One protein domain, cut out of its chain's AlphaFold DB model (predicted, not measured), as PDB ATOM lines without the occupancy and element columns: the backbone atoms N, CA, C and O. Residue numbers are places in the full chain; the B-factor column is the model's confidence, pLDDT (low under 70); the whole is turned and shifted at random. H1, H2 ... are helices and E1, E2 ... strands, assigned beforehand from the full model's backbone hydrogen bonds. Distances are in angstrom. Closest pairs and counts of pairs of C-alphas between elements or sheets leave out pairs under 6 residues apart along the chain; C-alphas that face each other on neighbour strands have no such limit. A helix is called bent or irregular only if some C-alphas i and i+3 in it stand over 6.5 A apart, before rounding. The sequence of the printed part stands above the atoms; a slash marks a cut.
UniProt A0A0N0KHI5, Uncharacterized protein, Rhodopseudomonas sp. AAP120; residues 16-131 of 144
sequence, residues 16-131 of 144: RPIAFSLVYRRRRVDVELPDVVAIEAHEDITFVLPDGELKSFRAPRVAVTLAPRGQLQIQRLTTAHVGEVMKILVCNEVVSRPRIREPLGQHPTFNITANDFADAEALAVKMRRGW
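What this domain is: This is residues 16 to 131 of the 144 residues of an uncharacterized protein of Rhodopseudomonas sp. AAP120 (UniProt A0A0N0KHI5). Two small, strongly twisted sheets, E2 E1 E5 E6 and E3 E4 E7, form the body, with helix H2 running along strands E3 and E4 of the second sheet and helix H1, apart from H2, packed over E2 of the first. From the second sheet the bent hairpin of E3 and E4 reaches away as an arm past residues 43 and 58, its tip near Asp 51, while E7 lies near the middle of the whole. The printed part has 116 residues, with two named helices and seven named strands in the order E1 E2 E3 E4 H1 E5 E6 E7 H2; both sheets are antiparallel and the class is mixed, helices and strands. It is compact by its radius of gyration of the C-alphas, 14.5 A, yet elongated, spanning 45 by 29 by 24 A.

How they stand to each other: E1, residues 18 to 24, and E2, residues 27 to 32, form an antiparallel hairpin, with N 22 and O 29 within hydrogen-bond range at 2.8 A. E3, residues 36 to 48, bends by 91 degrees at residue 43, and E4, residues 54 to 66, by 97 degrees at residue 58; they form a hairpin, with N 40 and O 63 2.9 A apart. H1, residues 68 to 79, is on the first sheet at a height of 10.1 A, over E2 and only just over E1, on which 3 of its C-alphas fall; its closest C-alphas to E2 are those of Gly 70 and Val 31, 6.3 A. E5, residues 87 to 90, is antiparallel to E1, with N 21 and O 89 2.8 A apart, and forms a hairpin with E6, residues 93 to 96, where N 90 and O 93 are 2.9 A apart. E7, residues 109 to 113, is antiparallel to E4 at 114 degrees between directions, with N 62 and O 112 2.8 A apart. H2, residues 117 to 129, makes two layers with the sheet E3 E4 E7, a helix on one face of a sheet; it runs along the strands at a height of 8.5 A, and its closest C-alphas to E4 are those of Phe 117 and Pro 60, 5.1 A. H2 is at the level of the other sheet, where the C-alphas of Met 127 and Ala 19, its closest to E1, are 4.7 A apart. H1 and H2 are apart; in both, every O i to N i+4 pair is within hydrogen-bond range.

Where its parts are: E1 begins at C-alpha 18, (-14.848, 40.097, 92.935). E3 is 27.7 A long and E4 26.8 A from first to last C-alpha, E1 16.8 A, E2 and H1 16.1 A each, and H2 18.2 A. H2 ends at C-alpha 129, (-8.279, 45.843, 92.580).

The domain as a whole: The two C-alphas farthest apart, those of Arg 26 and Asp 51, are 47.2 A apart. The printed part has no cut, and the link from E6 to E7, residues 97 to 108, is long. The mean pLDDT of the printed part is 94.6, and no printed residue is under 70.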
ATOM      1  N   ARG A  16     -15.783  38.329  86.049       85.62
ATOM      2  CA  ARG A  16     -15.813  39.677  86.612       85.62
ATOM      3  C   ARG A  16     -15.068  39.673  87.949       85.62
ATOM      4  O   ARG A  16     -15.352  38.809  88.781       85.62
ATOM      5  N   PRO A  17     -14.135  40.612  88.187       92.44
ATOM      6  CA  PRO A  17     -13.392  40.633  89.437       92.44
ATOM      7  C   PRO A  17     -14.331  40.829  90.627       92.44
ATOM      8  O   PRO A  17     -15.231  41.668  90.600       92.44
ATOM      9  N   ILE A  18     -14.098  40.063  91.683       94.62
ATOM     10  CA  ILE A  18     -14.848  40.097  92.935       94.62
ATOM     11  C   ILE A  18     -14.252  41.194  93.814       94.62
ATOM     12  O   ILE A  18     -13.060  41.156  94.104       94.62
ATOM     13  N   ALA A  19     -15.064  42.145  94.271       96.31
ATOM     14  CA  ALA A  19     -14.638  43.165  95.227       96.31
ATOM     15  C   ALA A  19     -14.499  42.563  96.633       96.31
ATOM     16  O   ALA A  19     -13.490  42.735  97.318       96.31
ATOM     17  N   PHE A  20     -15.517  41.809  97.050       96.19
ATOM     18  CA  PHE A  20     -15.558  41.090  98.319       96.19
ATOM     19  C   PHE A  20     -16.577  39.949  98.263       96.19
ATOM     20  O   PHE A  20     -17.411  39.869  97.362       96.19
ATOM     21  N   SER A  21     -16.528  39.070  99.258       95.56
ATOM     22  CA  SER A  21     -17.483  37.977  99.411       95.56
ATOM     23  C   SER A  21     -18.121  38.006 100.789       95.56
ATOM     24  O   SER A  21     -17.439  38.181 101.799       95.56
ATOM     25  N   LEU A  22     -19.419  37.746 100.840       94.62
ATOM     26  CA  LEU A  22     -20.151  37.481 102.068       94.62
ATOM     27  C   LEU A  22     -20.293  35.973 102.231       94.62
ATOM     28  O   LEU A  22     -20.842  35.293 101.364       94.62
ATOM     29  N   VAL A  23     -19.775  35.431 103.329       93.31
ATOM     30  CA  VAL A  23     -19.793  33.994 103.604       93.31
ATOM     31  C   VAL A  23     -20.544  33.728 104.892       93.31
ATOM     32  O   VAL A  23     -20.201  34.233 105.961       93.31
ATOM     33  N   TYR A  24     -21.539  32.861 104.788       88.06
ATOM     34  CA  TYR A  24     -22.332  32.396 105.906       88.06
ATOM     35  C   TYR A  24     -22.522  30.877 105.796       88.06
ATOM     36  O   TYR A  24     -23.051  30.367 104.807       88.06
ATOM     37  N   ARG A  25     -22.078  30.129 106.817       85.06
ATOM     38  CA  ARG A  25     -22.009  28.652 106.802       85.06
ATOM     39  C   ARG A  25     -21.386  28.127 105.494       85.06
ATOM     40  O   ARG A  25     -20.207  28.354 105.247       85.06
ATOM     41  N   ARG A  26     -22.172  27.422 104.671       80.75
ATOM     42  CA  ARG A  26     -21.781  26.880 103.356       80.75
ATOM     43  C   ARG A  26     -22.210  27.761 102.178       80.75
ATOM     44  O   ARG A  26     -21.935  27.413 101.035       80.75
ATOM     45  N   ARG A  27     -22.896  28.877 102.438       86.62
ATOM     46  CA  ARG A  27     -23.322  29.840 101.421       86.62
ATOM     47  C   ARG A  27     -22.289  30.947 101.286       86.62
ATOM     48  O   ARG A  27     -21.720  31.420 102.268       86.62
ATOM     49  N   ARG A  28     -22.074  31.361 100.045       89.88
ATOM     50  CA  ARG A  28     -21.191  32.458  99.680       89.88
ATOM     51  C   ARG A  28     -21.874  33.282  98.604       89.88
ATOM     52  O   ARG A  28     -22.389  32.713  97.648       89.88
ATOM     53  N   VAL A  29     -21.866  34.593  98.786       91.94
ATOM     54  CA  VAL A  29     -22.279  35.569  97.781       91.94
ATOM     55  C   VAL A  29     -21.049  36.385  97.440       91.94
ATOM     56  O   VAL A  29     -20.446  36.995  98.321       91.94
ATOM     57  N   ASP A  30     -20.649  36.335  96.178       93.75
ATOM     58  CA  ASP A  30     -19.580  37.164  95.645       93.75
ATOM     59  C   ASP A  30     -20.193  38.463  95.127       93.75
ATOM     60  O   ASP A  30     -21.140  38.425  94.345       93.75
ATOM     61  N   VAL A  31     -19.673  39.595  95.599       94.31
ATOM     62  CA  VAL A  31     -20.046  40.919  95.101       94.31
ATOM     63  C   VAL A  31     -18.972  41.344  94.114       94.31
ATOM     64  O   VAL A  31     -17.816  41.572  94.479       94.31
ATOM     65  N   GLU A  32     -19.347  41.383  92.842       94.88
ATOM     66  CA  GLU A  32     -18.460  41.735  91.738       94.88
ATOM     67  C   GLU A  32     -18.221  43.252  91.704       94.88
ATOM     68  O   GLU A  32     -19.077  44.025  92.123       94.88
ATOM     69  N   LEU A  33     -17.081  43.705  91.172       95.12
ATOM     70  CA  LEU A  33     -16.789  45.139  91.021       95.12
ATOM     71  C   LEU A  33     -17.908  45.921  90.302       95.12
ATOM     72  O   LEU A  33     -18.234  47.004  90.775       95.12
ATOM     73  N   PRO A  34     -18.559  45.408  89.234       94.62
ATOM     74  CA  PRO A  34     -19.691  46.100  88.606       94.62
ATOM     75  C   PRO A  34     -20.933  46.246  89.497       94.62
ATOM     76  O   PRO A  34     -21.807  47.054  89.193       94.62
ATOM     77  N   ASP A  35     -21.034  45.465  90.576       96.12
ATOM     78  CA  ASP A  35     -22.116  45.559  91.561       96.12
ATOM     79  C   ASP A  35     -21.793  46.583  92.675       96.12
ATOM     80  O   ASP A  35     -22.583  46.761  93.608       96.12
ATOM     81  N   VAL A  36     -20.663  47.296  92.566       96.69
ATOM     82  CA  VAL A  36     -20.186  48.325  93.500       96.69
ATOM     83  C   VAL A  36     -20.055  49.672  92.780       96.69
ATOM     84  O   VAL A  36     -19.444  49.772  91.723       96.69
ATOM     85  N   VAL A  37     -20.624  50.722  93.369       97.81
ATOM     86  CA  VAL A  37     -20.540  52.110  92.884       97.81
ATOM     87  C   VAL A  37     -19.287  52.802  93.417       97.81
ATOM     88  O   VAL A  37     -18.597  53.477  92.660       97.81
ATOM     89  N   ALA A  38     -18.987  52.642  94.710       98.00
ATOM     90  CA  ALA A  38     -17.840  53.286  95.349       98.00
ATOM     91  C   ALA A  38     -17.266  52.438  96.490       98.00
ATOM     92  O   ALA A  38     -17.991  51.701  97.163       98.00
ATOM     93  N   ILE A  39     -15.953  52.560  96.696       98.50
ATOM     94  CA  ILE A  39     -15.209  51.981  97.817       98.50
ATOM     95  C   ILE A  39     -14.273  53.072  98.329       98.50
ATOM     96  O   ILE A  39     -13.321  53.440  97.636       98.50
ATOM     97  N   GLU A  40     -14.544  53.573  99.526       98.44
ATOM     98  CA  GLU A  40     -13.895  54.761 100.079       98.44
ATOM     99  C   GLU A  40     -13.355  54.464 101.476       98.44
ATOM    100  O   GLU A  40     -14.051  53.895 102.318       98.44
ATOM    101  N   ALA A  41     -12.097  54.823 101.725       98.31
ATOM    102  CA  ALA A  41     -11.520  54.763 103.060       98.31
ATOM    103  C   ALA A  41     -11.807  56.079 103.788       98.31
ATOM    104  O   ALA A  41     -11.623  57.159 103.229       98.31
ATOM    105  N   HIS A  42     -12.230  55.986 105.044       97.81
ATOM    106  CA  HIS A  42     -12.489  57.137 105.900       97.81
ATOM    107  C   HIS A  42     -11.761  56.963 107.226       97.81
ATOM    108  O   HIS A  42     -11.800  55.878 107.806       97.81
ATOM    109  N   GLU A  43     -11.145  58.035 107.720       97.50
ATOM    110  CA  GLU A  43     -10.540  58.073 109.055       97.50
ATOM    111  C   GLU A  43     -11.577  58.401 110.134       97.50
ATOM    112  O   GLU A  43     -11.638  57.731 111.164       97.50
ATOM    113  N   ASP A  44     -12.446  59.374 109.856       96.12
ATOM    114  CA  ASP A  44     -13.376  59.934 110.833       96.12
ATOM    115  C   ASP A  44     -14.836  59.725 110.440       96.12
ATOM    116  O   ASP A  44     -15.192  59.555 109.266       96.12
ATOM    117  N   ILE A  45     -15.713  59.710 111.437       94.12
ATOM    118  CA  ILE A  45     -17.162  59.811 111.265       94.12
ATOM    119  C   ILE A  45     -17.659  61.053 111.997       94.12
ATOM    120  O   ILE A  45     -17.278  61.295 113.142       94.12
ATOM    121  N   THR A  46     -18.515  61.828 111.341       94.12
ATOM    122  CA  THR A  46     -19.117  63.029 111.920       94.12
ATOM    123  C   THR A  46     -20.584  62.768 112.213       94.12
ATOM    124  O   THR A  46     -21.319  62.285 111.351       94.12
ATOM    125  N   PHE A  47     -21.007  63.096 113.429       93.56
ATOM    126  CA  PHE A  47     -22.401  63.047 113.849       93.56
ATOM    127  C   PHE A  47     -22.904  64.456 114.147       93.56
ATOM    128  O   PHE A  47     -22.144  65.302 114.617       93.56
ATOM    129  N   VAL A  48     -24.195  64.671 113.909       95.69
ATOM    130  CA  VAL A  48     -24.922  65.833 114.425       95.69
ATOM    131  C   VAL A  48     -25.396  65.479 115.833       95.69
ATOM    132  O   VAL A  48     -26.104  64.485 116.015       95.69
ATOM    133  N   LEU A  49     -24.970  66.246 116.830       93.81
ATOM    134  CA  LEU A  49     -25.420  66.117 118.212       93.81
ATOM    135  C   LEU A  49     -26.830  66.720 118.388       93.81
ATOM    136  O   LEU A  49     -27.295  67.459 117.519       93.81
ATOM    137  N   PRO A  50     -27.545  66.421 119.492       94.75
ATOM    138  CA  PRO A  50     -28.904  66.932 119.709       94.75
ATOM    139  C   PRO A  50     -29.035  68.464 119.713       94.75
ATOM    140  O   PRO A  50     -30.114  68.979 119.441       94.75
ATOM    141  N   ASP A  51     -27.957  69.184 120.017       95.12
ATOM    142  CA  ASP A  51     -27.865  70.650 119.992       95.12
ATOM    143  C   ASP A  51     -27.510  71.223 118.605       95.12
ATOM    144  O   ASP A  51     -27.423  72.440 118.440       95.12
ATOM    145  N   GLY A  52     -27.338  70.364 117.598       94.44
ATOM    146  CA  GLY A  52     -26.948  70.740 116.242       94.44
ATOM    147  C   GLY A  52     -25.438  70.852 116.027       94.44
ATOM    148  O   GLY A  52     -25.020  71.114 114.898       94.44
ATOM    149  N   GLU A  53     -24.607  70.633 117.053       96.44
ATOM    150  CA  GLU A  53     -23.152  70.637 116.901       96.44
ATOM    151  C   GLU A  53     -22.686  69.437 116.061       96.44
ATOM    152  O   GLU A  53     -23.173  68.312 116.204       96.44
ATOM    153  N   LEU A  54     -21.707  69.662 115.182       96.88
ATOM    154  CA  LEU A  54     -21.031  68.587 114.465       96.88
ATOM    155  C   LEU A  54     -19.847  68.084 115.282       96.88
ATOM    156  O   LEU A  54     -18.890  68.820 115.512       96.88
ATOM    157  N   LYS A  55     -19.876  66.803 115.648       96.25
ATOM    158  CA  LYS A  55     -18.772  66.161 116.360       96.25
ATOM    159  C   LYS A  55     -18.191  65.009 115.558       96.25
ATOM    160  O   LYS A  55     -18.900  64.068 115.196       96.25
ATOM    161  N   SER A  56     -16.885  65.084 115.314       95.50
ATOM    162  CA  SER A  56     -16.120  64.048 114.620       95.50
ATOM    163  C   SER A  56     -15.435  63.110 115.608       95.50
ATOM    164  O   SER A  56     -14.896  63.539 116.628       95.50
ATOM    165  N   PHE A  57     -15.449  61.821 115.288       94.38
ATOM    166  CA  PHE A  57     -14.777  60.773 116.044       94.38
ATOM    167  C   PHE A  57     -13.895  59.961 115.109       94.38
ATOM    168  O   PHE A  57     -14.334  59.591 114.016       94.38
ATOM    169  N   ARG A  58     -12.697  59.611 115.585       96.06
ATOM    170  CA  ARG A  58     -11.803  58.699 114.877       96.06
ATOM    171  C   ARG A  58     -12.453  57.323 114.791       96.06
ATOM    172  O   ARG A  58     -12.629  56.647 115.805       96.06
ATOM    173  N   ALA A  59     -12.839  56.931 113.583       95.81
ATOM    174  CA  ALA A  59     -13.534  55.683 113.289       95.81
ATOM    175  C   ALA A  59     -13.110  55.145 111.910       95.81
ATOM    176  O   ALA A  59     -13.900  55.208 110.952       95.81
ATOM    177  N   PRO A  60     -11.879  54.611 111.809       97.88
ATOM    178  CA  PRO A  60     -11.327  54.136 110.554       97.88
ATOM    179  C   PRO A  60     -12.180  53.023 109.949       97.88
ATOM    180  O   PRO A  60     -12.549  52.052 110.620       97.88
ATOM    181  N   ARG A  61     -12.548  53.178 108.679       97.94
ATOM    182  CA  ARG A  61     -13.464  52.259 107.995       97.94
ATOM    183  C   ARG A  61     -13.347  52.340 106.483       97.94
ATOM    184  O   ARG A  61     -12.925  53.352 105.933       97.94
ATOM    185  N   VAL A  62     -13.830  51.295 105.826       98.50
ATOM    186  CA  VAL A  62     -14.112  51.288 104.391       98.50
ATOM    187  C   VAL A  62     -15.620  51.373 104.189       98.50
ATOM    188  O   VAL A  62     -16.346  50.467 104.601       98.50
ATOM    189  N   ALA A  63     -16.085  52.454 103.569       97.75
ATOM    190  CA  ALA A  63     -17.452  52.595 103.096       97.75
ATOM    191  C   ALA A  63     -17.579  51.942 101.716       97.75
ATOM    192  O   ALA A  63     -16.767  52.177 100.820       97.75
ATOM    193  N   VAL A  64     -18.596  51.101 101.550       97.81
ATOM    194  CA  VAL A  64     -18.877  50.396 100.299       97.81
ATOM    195  C   VAL A  64     -20.279  50.758  99.853       97.81
ATOM    196  O   VAL A  64     -21.249  50.372 100.503       97.81
ATOM    197  N   THR A  65     -20.378  51.471  98.736       98.00
ATOM    198  CA  THR A  65     -21.648  51.866  98.123       98.00
ATOM    199  C   THR A  65     -21.968  50.909  96.985       98.00
ATOM    200  O   THR A  65     -21.191  50.774  96.044       98.00
ATOM    201  N   LEU A  66     -23.107  50.231  97.060       97.25
ATOM    202  CA  LEU A  66     -23.512  49.166  96.149       97.25
ATOM    203  C   LEU A  66     -24.441  49.658  95.044       97.25
ATOM    204  O   LEU A  66     -25.348  50.462  95.271       97.25
ATOM    205  N   ALA A  67     -24.286  49.071  93.860       96.50
ATOM    206  CA  ALA A  67     -25.266  49.192  92.790       96.50
ATOM    207  C   ALA A  67     -26.552  48.415  93.155       96.50
ATOM    208  O   ALA A  67     -26.503  47.499  93.985       96.50
ATOM    209  N   PRO A  68     -27.707  48.705  92.523       95.56
ATOM    210  CA  PRO A  68     -28.984  48.066  92.869       95.56
ATOM    211  C   PRO A  68     -28.948  46.531  92.854       95.56
ATOM    212  O   PRO A  68     -29.526  45.876  93.720       95.56
ATOM    213  N   ARG A  69     -28.222  45.939  91.899       93.44
ATOM    214  CA  ARG A  69     -28.032  44.484  91.825       93.44
ATOM    215  C   ARG A  69     -27.281  43.942  93.044       93.44
ATOM    216  O   ARG A  69     -27.739  42.964  93.635       93.44
ATOM    217  N   GLY A  70     -26.183  44.590  93.439       92.94
ATOM    218  CA  GLY A  70     -25.423  44.243  94.640       92.94
ATOM    219  C   GLY A  70     -26.277  44.347  95.903       92.94
ATOM    220  O   GLY A  70     -26.315  43.404  96.690       92.94
ATOM    221  N   GLN A  71     -27.045  45.435  96.047       94.94
ATOM    222  CA  GLN A  71     -27.974  45.635  97.170       94.94
ATOM    223  C   GLN A  71     -28.970  44.475  97.295       94.94
ATOM    224  O   GLN A  71     -29.075  43.859  98.356       94.94
ATOM    225  N   LEU A  72     -29.638  44.105  96.199       93.56
ATOM    226  CA  LEU A  72     -30.610  43.006  96.193       93.56
ATOM    227  C   LEU A  72     -29.983  41.655  96.565       93.56
ATOM    228  O   LEU A  72     -30.603  40.860  97.276       93.56
ATOM    229  N   GLN A  73     -28.768  41.371  96.091       91.00
ATOM    230  CA  GLN A  73     -28.071  40.125  96.418       91.00
ATOM    231  C   GLN A  73     -27.756  40.030  97.913       91.00
ATOM    232  O   GLN A  73     -28.062  39.013  98.544       91.00
ATOM    233  N   ILE A  74     -27.179  41.087  98.489       92.62
ATOM    234  CA  ILE A  74     -26.811  41.088  99.907       92.62
ATOM    235  C   ILE A  74     -28.042  41.128 100.816       92.62
ATOM    236  O   ILE A  74     -28.044  40.489 101.869       92.62
ATOM    237  N   GLN A  75     -29.118  41.792 100.388       94.00
ATOM    238  CA  GLN A  75     -30.373  41.862 101.130       94.00
ATOM    239  C   GLN A  75     -31.021  40.489 101.226       94.00
ATOM    240  O   GLN A  75     -31.365  40.040 102.317       94.00
ATOM    241  N   ARG A  76     -31.106  39.757 100.109       91.06
ATOM    242  CA  ARG A  76     -31.638  38.386 100.109       91.06
ATOM    243  C   ARG A  76     -30.848  37.460 101.027       91.06
ATOM    244  O   ARG A  76     -31.449  36.632 101.707       91.06
ATOM    245  N   LEU A  77     -29.519  37.594 101.054       90.12
ATOM    246  CA  LEU A  77     -28.680  36.812 101.958       90.12
ATOM    247  C   LEU A  77     -28.947  37.185 103.421       90.12
ATOM    248  O   LEU A  77     -29.175  36.308 104.246       90.12
ATOM    249  N   THR A  78     -28.907  38.469 103.755       92.81
ATOM    250  CA  THR A  78     -28.901  38.917 105.155       92.81
ATOM    251  C   THR A  78     -30.271  38.861 105.820       92.81
ATOM    252  O   THR A  78     -30.332  38.538 107.003       92.81
ATOM    253  N   THR A  79     -31.369  39.049 105.078       93.69
ATOM    254  CA  THR A  79     -32.736  38.886 105.608       93.69
ATOM    255  C   THR A  79     -32.962  37.500 106.208       93.69
ATOM    256  O   THR A  79     -33.597  37.375 107.250       93.69
ATOM    257  N   ALA A  80     -32.409  36.451 105.596       88.00
ATOM    258  CA  ALA A  80     -32.574  35.081 106.078       88.00
ATOM    259  C   ALA A  80     -31.701  34.736 107.303       88.00
ATOM    260  O   ALA A  80     -31.852  33.650 107.860       88.00
ATOM    261  N   HIS A  81     -30.778  35.623 107.696       91.25
ATOM    262  CA  HIS A  81     -29.687  35.328 108.635       91.25
ATOM    263  C   HIS A  81     -29.497  36.409 109.714       91.25
ATOM    264  O   HIS A  81     -28.427  36.521 110.317       91.25
ATOM    265  N   VAL A  82     -30.530  37.217 109.981       94.00
ATOM    266  CA  VAL A  82     -30.521  38.180 111.092       94.00
ATOM    267  C   VAL A  82     -30.266  37.454 112.418       94.00
ATOM    268  O   VAL A  82     -30.802  36.382 112.683       94.00
ATOM    269  N   GLY A  83     -29.410  38.041 113.252       93.62
ATOM    270  CA  GLY A  83     -28.943  37.489 114.520       93.62
ATOM    271  C   GLY A  83     -27.662  36.660 114.406       93.62
ATOM    272  O   GLY A  83     -27.010  36.418 115.425       93.62
ATOM    273  N   GLU A  84     -27.243  36.268 113.202       94.00
ATOM    274  CA  GLU A  84     -26.114  35.358 112.999       94.00
ATOM    275  C   GLU A  84     -24.812  36.077 112.606       94.00
ATOM    276  O   GLU A  84     -24.805  37.248 112.229       94.00
ATOM    277  N   VAL A  85     -23.679  35.375 112.724       94.94
ATOM    278  CA  VAL A  85     -22.356  35.896 112.341       94.94
ATOM    279  C   VAL A  85     -22.060  35.558 110.883       94.94
ATOM    280  O   VAL A  85     -22.080  34.393 110.481       94.94
ATOM    281  N   MET A  86     -21.720  36.582 110.110       95.38
ATOM    282  CA  MET A  86     -21.283  36.492 108.720       95.38
ATOM    283  C   MET A  86     -19.786  36.784 108.638       95.38
ATOM    284  O   MET A  86     -19.256  37.547 109.437       95.38
ATOM    285  N   LYS A  87     -19.084  36.192 107.671       96.75
ATOM    286  CA  LYS A  87     -17.701  36.552 107.342       96.75
ATOM    287  C   LYS A  87     -17.696  37.433 106.098       96.75
ATOM    288  O   LYS A  87     -18.364  37.104 105.122       96.75
ATOM    289  N   ILE A  88     -16.905  38.496 106.122       96.62
ATOM    290  CA  ILE A  88     -16.590  39.299 104.939       96.62
ATOM    291  C   ILE A  88     -15.185  38.916 104.497       96.62
ATOM    292  O   ILE A  88     -14.261  38.925 105.314       96.62
ATOM    293  N   LEU A  89     -15.038  38.529 103.231       96.50
ATOM    294  CA  LEU A  89     -13.768  38.120 102.650       96.50
ATOM    295  C   LEU A  89     -13.331  39.085 101.550       96.50
ATOM    296  O   LEU A  89     -14.144  39.470 100.715       96.50
ATOM    297  N   VAL A  90     -12.036  39.385 101.493       95.19
ATOM    298  CA  VAL A  90     -11.395  40.134 100.400       95.19
ATOM    299  C   VAL A  90     -10.149  39.363  99.972       95.19
ATOM    300  O   VAL A  90      -9.325  39.006 100.808       95.19
ATOM    301  N   CYS A  91     -10.033  39.035  98.682       91.19
ATOM    302  CA  CYS A  91      -9.024  38.097  98.162       91.19
ATOM    303  C   CYS A  91      -8.949  36.779  98.955       91.19
ATOM    304  O   CYS A  91      -7.872  36.285  99.264       91.19
ATOM    305  N   ASN A  92     -10.113  36.220  99.303       89.12
ATOM    306  CA  ASN A  92     -10.263  34.991 100.093       89.12
ATOM    307  C   ASN A  92      -9.775  35.052 101.558       89.12
ATOM    308  O   ASN A  92      -9.858  34.048 102.265       89.12
ATOM    309  N   GLU A  93      -9.332  36.210 102.044       93.62
ATOM    310  CA  GLU A  93      -8.979  36.423 103.449       93.62
ATOM    311  C   GLU A  93     -10.165  37.000 104.217       93.62
ATOM    312  O   GLU A  93     -10.852  37.887 103.717       93.62
ATOM    313  N   VAL A  94     -10.409  36.523 105.440       96.44
ATOM    314  CA  VAL A  94     -11.488  37.051 106.287       96.44
ATOM    315  C   VAL A  94     -11.048  38.373 106.906       96.44
ATOM    316  O   VAL A  94     -10.250  38.368 107.839       96.44
ATOM    317  N   VAL A  95     -11.626  39.477 106.435       96.94
ATOM    318  CA  VAL A  95     -11.324  40.832 106.927       96.94
ATOM    319  C   VAL A  95     -12.256  41.265 108.056       96.94
ATOM    320  O   VAL A  95     -11.892  42.096 108.875       96.94
ATOM    321  N   SER A  96     -13.461  40.690 108.138       96.38
ATOM    322  CA  SER A  96     -14.413  41.017 109.204       96.38
ATOM    323  C   SER A  96     -15.381  39.871 109.502       96.38
ATOM    324  O   SER A  96     -15.618  38.995 108.663       96.38
ATOM    325  N   ARG A  97     -15.933  39.864 110.723       96.88
ATOM    326  CA  ARG A  97     -16.910  38.876 111.217       96.88
ATOM    327  C   ARG A  97     -18.127  39.545 111.883       96.88
ATOM    328  O   ARG A  97     -18.355  39.323 113.075       96.88
ATOM    329  N   PRO A  98     -18.886  40.402 111.177       94.56
ATOM    330  CA  PRO A  98     -20.006  41.106 111.786       94.56
ATOM    331  C   PRO A  98     -21.155  40.157 112.143       94.56
ATOM    332  O   PRO A  98     -21.431  39.178 111.442       94.56
ATOM    333  N   ARG A  99     -21.875  40.489 113.220       95.12
ATOM    334  CA  ARG A  99     -23.210  39.941 113.474       95.12
ATOM    335  C   ARG A  99     -24.226  40.735 112.657       95.12
ATOM    336  O   ARG A  99     -24.253  41.959 112.754       95.12
ATOM    337  N   ILE A 100     -25.066  40.046 111.892       93.44
ATOM    338  CA  ILE A 100     -26.152  40.658 111.126       93.44
ATOM    339  C   ILE A 100     -27.215  41.111 112.128       93.44
ATOM    340  O   ILE A 100     -27.887  40.280 112.734       93.44
ATOM    341  N   ARG A 101     -27.335  42.418 112.364       93.88
ATOM    342  CA  ARG A 101     -28.358  42.980 113.268       93.88
ATOM    343  C   ARG A 101     -29.650  43.327 112.541       93.88
ATOM    344  O   ARG A 101     -30.717  43.263 113.134       93.88
ATOM    345  N   GLU A 102     -29.532  43.620 111.257       93.00
ATOM    346  CA  GLU A 102     -30.620  43.943 110.348       93.00
ATOM    347  C   GLU A 102     -30.221  43.526 108.924       93.00
ATOM    348  O   GLU A 102     -29.027  43.316 108.660       93.00
ATOM    349  N   PRO A 103     -31.184  43.372 108.002       91.62
ATOM    350  CA  PRO A 103     -30.877  43.119 106.602       91.62
ATOM    351  C   PRO A 103     -30.026  44.242 106.001       91.62
ATOM    352  O   PRO A 103     -30.408  45.410 106.017       91.62
ATOM    353  N   LEU A 104     -28.889  43.881 105.412       89.50
ATOM    354  CA  LEU A 104     -28.062  44.818 104.656       89.50
ATOM    355  C   LEU A 104     -28.675  45.073 103.272       89.50
ATOM    356  O   LEU A 104     -29.425  44.253 102.754       89.50
ATOM    357  N   GLY A 105     -28.339  46.201 102.647       84.88
ATOM    358  CA  GLY A 105     -28.836  46.554 101.311       84.88
ATOM    359  C   GLY A 105     -30.178  47.290 101.296       84.88
ATOM    360  O   GLY A 105     -30.670  47.598 100.219       84.88
ATOM    361  N   GLN A 106     -30.758  47.607 102.462       87.38
ATOM    362  CA  GLN A 106     -31.812  48.632 102.565       87.38
ATOM    363  C   GLN A 106     -31.253  50.041 102.317       87.38
ATOM    364  O   GLN A 106     -31.925  50.894 101.745       87.38
ATOM    365  N   HIS A 107     -29.998  50.254 102.716       91.25
ATOM    366  CA  HIS A 107     -29.200  51.413 102.352       91.25
ATOM    367  C   HIS A 107     -28.133  50.998 101.334       91.25
ATOM    368  O   HIS A 107     -27.605  49.882 101.423       91.25
ATOM    369  N   PRO A 108     -27.782  51.882 100.382       92.62
ATOM    370  CA  PRO A 108     -26.791  51.569  99.361       92.62
ATOM    371  C   PRO A 108     -25.390  51.401  99.949       92.62
ATOM    372  O   PRO A 108     -24.582  50.685  99.367       92.62
ATOM    373  N   THR A 109     -25.110  52.025 101.095       95.44
ATOM    374  CA  THR A 109     -23.776  52.072 101.694       95.44
ATOM    375  C   THR A 109     -23.737  51.341 103.028       95.44
ATOM    376  O   THR A 109     -24.607  51.528 103.877       95.44
ATOM    377  N   PHE A 110     -22.696  50.538 103.234       94.25
ATOM    378  CA  PHE A 110     -22.362  49.956 104.534       94.25
ATOM    379  C   PHE A 110     -20.864  50.106 104.815       94.25
ATOM    380  O   PHE A 110     -20.075  50.363 103.908       94.25
ATOM    381  N   ASN A 111     -20.475  49.941 106.080       95.75
ATOM    382  CA  ASN A 111     -19.104  50.157 106.532       95.75
ATOM    383  C   ASN A 111     -18.441  48.856 106.995       95.75
ATOM    384  O   ASN A 111     -19.063  48.034 107.671       95.75
ATOM    385  N   ILE A 112     -17.153  48.714 106.693       96.81
ATOM    386  CA  ILE A 112     -16.263  47.697 107.259       96.81
ATOM    387  C   ILE A 112     -15.242  48.423 108.134       96.81
ATOM    388  O   ILE A 112     -14.431  49.192 107.627       96.81
ATOM    389  N   THR A 113     -15.297  48.209 109.448       96.00
ATOM    390  CA  THR A 113     -14.363  48.822 110.405       96.00
ATOM    391  C   THR A 113     -12.933  48.315 110.200       96.00
ATOM    392  O   THR A 113     -12.736  47.129 109.931       96.00
ATOM    393  N   ALA A 114     -11.958  49.206 110.376       96.44
ATOM    394  CA  ALA A 114     -10.522  48.928 110.372       96.44
ATOM    395  C   ALA A 114      -9.877  49.420 111.682       96.44
ATOM    396  O   ALA A 114     -10.507  50.157 112.443       96.44
ATOM    397  N   ASN A 115      -8.637  49.006 111.966       94.69
ATOM    398  CA  ASN A 115      -7.939  49.424 113.190       94.69
ATOM    399  C   ASN A 115      -7.439  50.870 113.092       94.69
ATOM    400  O   ASN A 115      -7.538  51.636 114.048       94.69
ATOM    401  N   ASP A 116      -6.914  51.232 111.924       97.62
ATOM    402  CA  ASP A 116      -6.436  52.567 111.597       97.62
ATOM    403  C   ASP A 116      -6.748  52.928 110.135       97.62
ATOM    404  O   ASP A 116      -7.358  52.155 109.385       97.62
ATOM    405  N   PHE A 117      -6.407  54.158 109.749       97.88
ATOM    406  CA  PHE A 117      -6.687  54.661 108.409       97.88
ATOM    407  C   PHE A 117      -5.830  53.983 107.331       97.88
ATOM    408  O   PHE A 117      -6.326  53.756 106.230       97.88
ATOM    409  N   ALA A 118      -4.591  53.594 107.645       98.19
ATOM    410  CA  ALA A 118      -3.719  52.904 106.697       98.19
ATOM    411  C   ALA A 118      -4.263  51.504 106.369       98.19
ATOM    412  O   ALA A 118      -4.322  51.120 105.199       98.19
ATOM    413  N   ASP A 119      -4.753  50.778 107.377       97.50
ATOM    414  CA  ASP A 119      -5.468  49.512 107.214       97.50
ATOM    415  C   ASP A 119      -6.727  49.690 106.348       97.50
ATOM    416  O   ASP A 119      -6.996  48.879 105.454       97.50
ATOM    417  N   ALA A 120      -7.501  50.758 106.582       98.38
ATOM    418  CA  ALA A 120      -8.689  51.068 105.786       98.38
ATOM    419  C   ALA A 120      -8.332  51.358 104.319       98.38
ATOM    420  O   ALA A 120      -8.982  50.840 103.407       98.38
ATOM    421  N   GLU A 121      -7.287  52.145 104.073       98.56
ATOM    422  CA  GLU A 121      -6.824  52.479 102.727       98.56
ATOM    423  C   GLU A 121      -6.305  51.240 101.989       98.56
ATOM    424  O   GLU A 121      -6.722  50.969 100.856       98.56
ATOM    425  N   ALA A 122      -5.476  50.428 102.649       98.12
ATOM    426  CA  ALA A 122      -4.971  49.174 102.104       98.12
ATOM    427  C   ALA A 122      -6.117  48.213 101.748       98.12
ATOM    428  O   ALA A 122      -6.127  47.621 100.662       98.12
ATOM    429  N   LEU A 123      -7.123  48.099 102.620       98.38
ATOM    430  CA  LEU A 123      -8.318  47.301 102.362       98.38
ATOM    431  C   LEU A 123      -9.119  47.851 101.171       98.38
ATOM    432  O   LEU A 123      -9.480  47.082 100.278       98.38
ATOM    433  N   ALA A 124      -9.348  49.164 101.104       98.50
ATOM    434  CA  ALA A 124     -10.067  49.800 100.001       98.50
ATOM    435  C   ALA A 124      -9.348  49.608  98.654       98.50
ATOM    436  O   ALA A 124      -9.993  49.344  97.637       98.50
ATOM    437  N   VAL A 125      -8.014  49.705  98.623       98.06
ATOM    438  CA  VAL A 125      -7.200  49.396  97.432       98.06
ATOM    439  C   VAL A 125      -7.351  47.925  97.043       98.06
ATOM    440  O   VAL A 125      -7.600  47.621  95.874       98.06
ATOM    441  N   LYS A 126      -7.261  47.007  98.013       96.56
ATOM    442  CA  LYS A 126      -7.407  45.562  97.784       96.56
ATOM    443  C   LYS A 126      -8.780  45.217  97.198       96.56
ATOM    444  O   LYS A 126      -8.857  44.448  96.244       96.56
ATOM    445  N   MET A 127      -9.849  45.826  97.714       97.81
ATOM    446  CA  MET A 127     -11.212  45.630  97.214       97.81
ATOM    447  C   MET A 127     -11.403  46.204  95.806       97.81
ATOM    448  O   MET A 127     -11.975  45.525  94.960       97.81
ATOM    449  N   ARG A 128     -10.886  47.413  95.525       97.69
ATOM    450  CA  ARG A 128     -10.968  48.053  94.195       97.69
ATOM    451  C   ARG A 128     -10.186  47.309  93.120       97.69
ATOM    452  O   ARG A 128     -10.630  47.250  91.979       97.69
ATOM    453  N   ARG A 129      -9.039  46.724  93.478       95.44
ATOM    454  CA  ARG A 129      -8.279  45.843  92.580       95.44
ATOM    455  C   ARG A 129      -9.110  44.629  92.158       95.44
ATOM    456  O   ARG A 129      -8.960  44.143  91.040       95.44
ATOM    457  N   GLY A 130      -9.969  44.159  93.059       92.06
ATOM    458  CA  GLY A 130     -10.736  42.939  92.903       92.06
ATOM    459  C   GLY A 130      -9.850  41.694  92.856       92.06
ATOM    460  O   GLY A 130      -8.618  41.751  92.807       92.06
ATOM    461  N   TRP A 131     -10.483  40.529  92.878       90.94
ATOM    462  CA  TRP A 131      -9.800  39.253  92.708       90.94
ATOM    463  C   TRP A 131     -10.645  38.286  91.900       90.94
ATOM    464  O   TRP A 131     -11.866  38.400  91.846       90.94
TER     465      TRP A 131